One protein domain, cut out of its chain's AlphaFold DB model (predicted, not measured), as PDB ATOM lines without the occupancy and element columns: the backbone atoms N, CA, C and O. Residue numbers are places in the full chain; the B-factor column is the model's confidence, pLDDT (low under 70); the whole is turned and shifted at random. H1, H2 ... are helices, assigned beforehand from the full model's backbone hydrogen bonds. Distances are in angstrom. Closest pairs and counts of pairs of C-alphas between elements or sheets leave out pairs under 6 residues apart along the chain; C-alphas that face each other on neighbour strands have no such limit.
ATOM      1  N   GLY A  82      -3.452 -18.314 167.090       95.06
ATOM      2  CA  GLY A  82      -2.066 -18.427 167.551       95.06
ATOM      3  C   GLY A  82      -1.562 -17.245 168.389       95.06
ATOM      4  O   GLY A  82      -0.462 -17.317 168.944       95.06
ATOM      5  N   HIS A  83      -2.346 -16.177 168.559       95.62
ATOM      6  CA  HIS A  83      -1.979 -15.099 169.469       95.62
ATOM      7  C   HIS A  83      -2.168 -15.529 170.923       95.62
ATOM      8  O   HIS A  83      -3.212 -16.051 171.314       95.62
ATOM      9  N   ARG A  84      -1.173 -15.214 171.756       94.31
ATOM     10  CA  ARG A  84      -1.264 -15.330 173.214       94.31
ATOM     11  C   ARG A  84      -2.037 -14.138 173.779       94.31
ATOM     12  O   ARG A  84      -1.464 -13.064 173.944       94.31
ATOM     13  N   VAL A  85      -3.333 -14.286 174.029       92.19
ATOM     14  CA  VAL A  85      -4.194 -13.195 174.525       92.19
ATOM     15  C   VAL A  85      -4.184 -13.089 176.047       92.19
ATOM     16  O   VAL A  85      -4.340 -11.987 176.573       92.19
ATOM     17  N   GLU A  86      -3.897 -14.189 176.735       88.50
ATOM     18  CA  GLU A  86      -3.720 -14.261 178.184       88.50
ATOM     19  C   GLU A  86      -2.365 -14.881 178.528       88.50
ATOM     20  O   GLU A  86      -1.753 -15.559 177.707       88.50
ATOM     21  N   ASN A  87      -1.885 -14.650 179.748       88.38
ATOM     22  CA  ASN A  87      -0.755 -15.395 180.284       88.38
ATOM     23  C   ASN A  87      -1.169 -16.074 181.601       88.38
ATOM     24  O   ASN A  87      -1.335 -15.365 182.599       88.38
ATOM     25  N   PRO A  88      -1.382 -17.403 181.611       85.19
ATOM     26  CA  PRO A  88      -1.803 -18.122 182.811       85.19
ATOM     27  C   PRO A  88      -0.713 -18.170 183.890       85.19
ATOM     28  O   PRO A  88      -1.051 -18.257 185.067       85.19
ATOM     29  N   ASP A  89       0.561 -18.012 183.517       86.31
ATOM     30  CA  ASP A  89       1.702 -18.030 184.445       86.31
ATOM     31  C   ASP A  89       1.927 -16.682 185.157       86.31
ATOM     32  O   ASP A  89       2.856 -16.538 185.953       86.31
ATOM     33  N   ALA A  90       1.117 -15.662 184.861       88.12
ATOM     34  CA  ALA A  90       1.232 -14.355 185.496       88.12
ATOM     35  C   ALA A  90       0.682 -14.369 186.934       88.12
ATOM     36  O   ALA A  90      -0.471 -14.747 187.163       88.12
ATOM     37  N   TYR A  91       1.480 -13.880 187.887       87.06
ATOM     38  CA  TYR A  91       1.113 -13.810 189.307       87.06
ATOM     39  C   TYR A  91       0.308 -12.552 189.645       87.06
ATOM     40  O   TYR A  91      -0.454 -12.540 190.611       87.06
ATOM     41  N   THR A  92       0.451 -11.500 188.841       89.62
ATOM     42  CA  THR A  92      -0.249 -10.222 189.001       89.62
ATOM     43  C   THR A  92      -0.989  -9.813 187.729       89.62
ATOM     44  O   THR A  92      -0.641 -10.221 186.619       89.62
ATOM     45  N   ASP A  93      -1.993  -8.945 187.861       82.88
ATOM     46  CA  ASP A  93      -2.719  -8.405 186.703       82.88
ATOM     47  C   ASP A  93      -1.827  -7.544 185.799       82.88
ATOM     48  O   ASP A  93      -1.983  -7.551 184.576       82.88
ATOM     49  N   ALA A  94      -0.850  -6.847 186.386       83.25
ATOM     50  CA  ALA A  94       0.137  -6.074 185.640       83.25
ATOM     51  C   ALA A  94       1.017  -6.983 184.763       83.25
ATOM     52  O   ALA A  94       1.210  -6.699 183.580       83.25
ATOM     53  N   GLU A  95       1.492  -8.108 185.304       85.62
ATOM     54  CA  GLU A  95       2.239  -9.114 184.539       85.62
ATOM     55  C   GLU A  95       1.366  -9.780 183.475       85.62
ATOM     56  O   GLU A  95       1.809  -9.950 182.340       85.62
ATOM     57  N   ARG A  96       0.106 -10.102 183.801       83.75
ATOM     58  CA  ARG A  96      -0.848 -10.708 182.859       83.75
ATOM     59  C   ARG A  96      -1.062  -9.806 181.652       83.75
ATOM     60  O   ARG A  96      -1.059 -10.276 180.515       83.75
ATOM     61  N   ALA A  97      -1.208  -8.507 181.902       77.25
ATOM     62  CA  ALA A  97      -1.324  -7.512 180.856       77.25
ATOM     63  C   ALA A  97      -0.023  -7.371 180.064       77.25
ATOM     64  O   ALA A  97      -0.108  -7.316 178.849       77.25
ATOM     65  N   HIS A  98       1.153  -7.333 180.695       84.00
ATOM     66  CA  HIS A  98       2.427  -7.096 180.004       84.00
ATOM     67  C   HIS A  98       2.912  -8.290 179.167       84.00
ATOM     68  O   HIS A  98       3.413  -8.104 178.060       84.00
ATOM     69  N   LEU A  99       2.747  -9.513 179.676       86.69
ATOM     70  CA  LEU A  99       3.277 -10.730 179.055       86.69
ATOM     71  C   LEU A  99       2.368 -11.315 177.964       86.69
ATOM     72  O   LEU A  99       2.771 -12.228 177.243       86.69
ATOM     73  N   ALA A 100       1.136 -10.830 177.850       91.25
ATOM     74  CA  ALA A 100       0.248 -11.195 176.758       91.25
ATOM     75  C   ALA A 100       0.530 -10.352 175.499       91.25
ATOM     76  O   ALA A 100       1.197  -9.319 175.540       91.25
ATOM     77  N   CYS A 101      -0.015 -10.758 174.354       93.69
ATOM     78  CA  CYS A 101       0.083 -10.004 173.109       93.69
ATOM     79  C   CYS A 101      -0.521  -8.600 173.282       93.69
ATOM     80  O   CYS A 101      -1.619  -8.442 173.827       93.69
ATOM     81  N   GLN A 102       0.201  -7.583 172.807       93.50
ATOM     82  CA  GLN A 102      -0.184  -6.171 172.912       93.50
ATOM     83  C   GLN A 102      -0.810  -5.604 171.636       93.50
ATOM     84  O   GLN A 102      -1.091  -4.407 171.599       93.50
ATOM     85  N   CYS A 103      -1.040  -6.410 170.593       95.31
ATOM     86  CA  CYS A 103      -1.670  -5.899 169.379       95.31
ATOM     87  C   CYS A 103      -3.098  -5.402 169.663       95.31
ATOM     88  O   CYS A 103      -3.779  -5.897 170.568       95.31
ATOM     89  N   THR A 104      -3.570  -4.443 168.864       96.19
ATOM     90  CA  THR A 104      -4.893  -3.823 169.032       96.19
ATOM     91  C   THR A 104      -6.016  -4.861 169.101       96.19
ATOM     92  O   THR A 104      -6.900  -4.745 169.945       96.19
ATOM     93  N   GLY A 105      -5.949  -5.921 168.286       95.69
ATOM     94  CA  GLY A 105      -6.937  -7.004 168.300       95.69
ATOM     95  C   GLY A 105      -7.011  -7.741 169.642       95.69
ATOM     96  O   GLY A 105      -8.090  -7.854 170.220       95.69
ATOM     97  N   CYS A 106      -5.873  -8.171 170.197       94.88
ATOM     98  CA  CYS A 106      -5.833  -8.830 171.507       94.88
ATOM     99  C   CYS A 106      -6.243  -7.890 172.651       94.88
ATOM    100  O   CYS A 106      -6.885  -8.332 173.602       94.88
ATOM    101  N   GLN A 107      -5.924  -6.594 172.561       93.88
ATOM    102  CA  GLN A 107      -6.395  -5.608 173.538       93.88
ATOM    103  C   GLN A 107      -7.921  -5.458 173.513       93.88
ATOM    104  O   GLN A 107      -8.536  -5.410 174.578       93.88
ATOM    105  N   ILE A 108      -8.526  -5.401 172.319       95.06
ATOM    106  CA  ILE A 108      -9.983  -5.342 172.157       95.06
ATOM    107  C   ILE A 108     -10.616  -6.587 172.771       95.06
ATOM    108  O   ILE A 108     -11.459  -6.445 173.648       95.06
ATOM    109  N   VAL A 109     -10.170  -7.784 172.371       95.50
ATOM    110  CA  VAL A 109     -10.724  -9.058 172.859       95.50
ATOM    111  C   VAL A 109     -10.676  -9.162 174.383       95.50
ATOM    112  O   VAL A 109     -11.680  -9.527 174.995       95.50
ATOM    113  N   ARG A 110      -9.547  -8.798 175.008       90.94
ATOM    114  CA  ARG A 110      -9.422  -8.804 176.475       90.94
ATOM    115  C   ARG A 110     -10.400  -7.850 177.153       90.94
ATOM    116  O   ARG A 110     -10.969  -8.192 178.182       90.94
ATOM    117  N   ARG A 111     -10.565  -6.641 176.610       91.81
ATOM    118  CA  ARG A 111     -11.404  -5.595 177.218       91.81
ATOM    119  C   ARG A 111     -12.893  -5.802 176.970       91.81
ATOM    120  O   ARG A 111     -13.700  -5.323 177.758       91.81
ATOM    121  N   SER A 112     -13.260  -6.469 175.879       94.12
ATOM    122  CA  SER A 112     -14.656  -6.729 175.529       94.12
ATOM    123  C   SER A 112     -15.191  -8.041 176.097       94.12
ATOM    124  O   SER A 112     -16.392  -8.275 176.005       94.12
ATOM    125  N   HIS A 113     -14.324  -8.898 176.654       91.06
ATOM    126  CA  HIS A 113     -14.672 -10.267 177.050       91.06
ATOM    127  C   HIS A 113     -15.347 -11.046 175.907       91.06
ATOM    128  O   HIS A 113     -16.269 -11.837 176.115       91.06
ATOM    129  N   LEU A 114     -14.910 -10.783 174.667       95.38
ATOM    130  CA  LEU A 114     -15.485 -11.410 173.481       95.38
ATOM    131  C   LEU A 114     -15.185 -12.911 173.443       95.38
ATOM    132  O   LEU A 114     -16.046 -13.687 173.047       95.38
ATOM    133  N   LEU A 115     -13.990 -13.321 173.867       93.88
ATOM    134  CA  LEU A 115     -13.576 -14.722 173.914       93.88
ATOM    135  C   LEU A 115     -13.559 -15.231 175.361       93.88
ATOM    136  O   LEU A 115     -13.281 -14.477 176.291       93.88
ATOM    137  N   ASP A 116     -13.854 -16.519 175.530       91.69
ATOM    138  CA  ASP A 116     -13.835 -17.229 176.814       91.69
ATOM    139  C   ASP A 116     -12.912 -18.466 176.755       91.69
ATOM    140  O   ASP A 116     -12.259 -18.735 175.743       91.69
ATOM    141  N   TYR A 117     -12.895 -19.263 177.828       89.06
ATOM    142  CA  TYR A 117     -12.086 -20.485 177.956       89.06
ATOM    143  C   TYR A 117     -12.355 -21.561 176.885       89.06
ATOM    144  O   TYR A 117     -11.607 -22.533 176.793       89.06
ATOM    145  N   ARG A 118     -13.428 -21.443 176.091       93.25
ATOM    146  CA  ARG A 118     -13.689 -22.354 174.965       93.25
ATOM    147  C   ARG A 118     -12.872 -21.985 173.729       93.25
ATOM    148  O   ARG A 118     -12.637 -22.842 172.886       93.25
ATOM    149  N   HIS A 119     -12.441 -20.730 173.649       95.00
ATOM    150  CA  HIS A 119     -11.704 -20.154 172.527       95.00
ATOM    151  C   HIS A 119     -10.212 -19.984 172.845       95.00
ATOM    152  O   HIS A 119      -9.382 -19.935 171.941       95.00
ATOM    153  N   ILE A 120      -9.869 -19.888 174.130       93.25
ATOM    154  CA  ILE A 120      -8.507 -19.672 174.615       93.25
ATOM    155  C   ILE A 120      -8.024 -20.954 175.290       93.25
ATOM    156  O   ILE A 120      -8.678 -21.486 176.183       93.25
ATOM    157  N   ASP A 121      -6.865 -21.454 174.867       93.38
ATOM    158  CA  ASP A 121      -6.201 -22.570 175.521       93.38
ATOM    159  C   ASP A 121      -5.827 -22.186 176.967       93.38
ATOM    160  O   ASP A 121      -5.052 -21.248 177.165       93.38
ATOM    161  N   PRO A 122      -6.336 -22.896 177.988       89.44
ATOM    162  CA  PRO A 122      -6.171 -22.483 179.380       89.44
ATOM    163  C   PRO A 122      -4.737 -22.647 179.903       89.44
ATOM    164  O   PRO A 122      -4.394 -22.059 180.924       89.44
ATOM    165  N   TRP A 123      -3.899 -23.436 179.226       88.69
ATOM    166  CA  TRP A 123      -2.524 -23.714 179.645       88.69
ATOM    167  C   TRP A 123      -1.521 -22.768 178.999       88.69
ATOM    168  O   TRP A 123      -0.486 -22.463 179.576       88.69
ATOM    169  N   THR A 124      -1.819 -22.304 177.791       90.31
ATOM    170  CA  THR A 124      -0.910 -21.469 176.997       90.31
ATOM    171  C   THR A 124      -1.402 -20.033 176.839       90.31
ATOM    172  O   THR A 124      -0.617 -19.162 176.462       90.31
ATOM    173  N   GLY A 125      -2.685 -19.774 177.111       91.12
ATOM    174  CA  GLY A 125      -3.341 -18.486 176.882       91.12
ATOM    175  C   GLY A 125      -3.472 -18.122 175.400       91.12
ATOM    176  O   GLY A 125      -3.636 -16.945 175.063       91.12
ATOM    177  N   VAL A 126      -3.345 -19.112 174.508       95.06
ATOM    178  CA  VAL A 126      -3.349 -18.944 173.049       95.06
ATOM    179  C   VAL A 126      -4.752 -19.141 172.479       95.06
ATOM    180  O   VAL A 126      -5.453 -20.077 172.854       95.06
ATOM    181  N   ILE A 127      -5.149 -18.264 171.558       94.75
ATOM    182  CA  ILE A 127      -6.416 -18.367 170.824       94.75
ATOM    183  C   ILE A 127      -6.343 -19.530 169.824       94.75
ATOM    184  O   ILE A 127      -5.387 -19.616 169.045       94.75
ATOM    185  N   ARG A 128      -7.356 -20.404 169.872       89.06
ATOM    186  CA  ARG A 128      -7.537 -21.576 169.003       89.06
ATOM    187  C   ARG A 128      -8.454 -21.285 167.819       89.06
ATOM    188  O   ARG A 128      -9.423 -20.510 167.998       89.06
TER     189      ARG A 128
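Overview. This is residues 82 to 128 of the 128 residues of an uncharacterized protein of Prauserella sp. YIM 121212 (UniProt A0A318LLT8). The domain has little regular structure: two short helices, H1 and then H2, sit at separate corners of a rounded body made largely of loops, and residues 113 to 128 fold back from H2 to end near the first printed residue. The printed part has 47 residues, 16 of them in the two helices, with no named strand; the class is all helix, though under half of the residues are in named elements. It is compact, with a radius of gyration of the C-alphas of 9.6 A and spans of 22 by 22 by 17 A.

Arrangement. H1, residues 93 to 99, and H2, residues 104 to 112, are apart, with no C-alpha of the one within 8 A of the other. A tight link of 4 residues joins them. In both helices every O i to N i+4 pair is within hydrogen-bond range.

Along the chain. H1 begins at C-alpha 93, at (-2.719, -8.405, 186.703), and measures 10.0 A from first to last C-alpha. H2 measures 12.1 A and ends at C-alpha 112, at (-14.656, -6.729, 175.529).

Size, cuts and confidence. The C-alphas of Thr 92 and Arg 128, the two farthest apart, are 24.1 A apart; those of Gly 82 and Arg 128, the chain's last residue, are 6.5 A apart. The printed part has no cut, and no printed residue is under 70 in pLDDT.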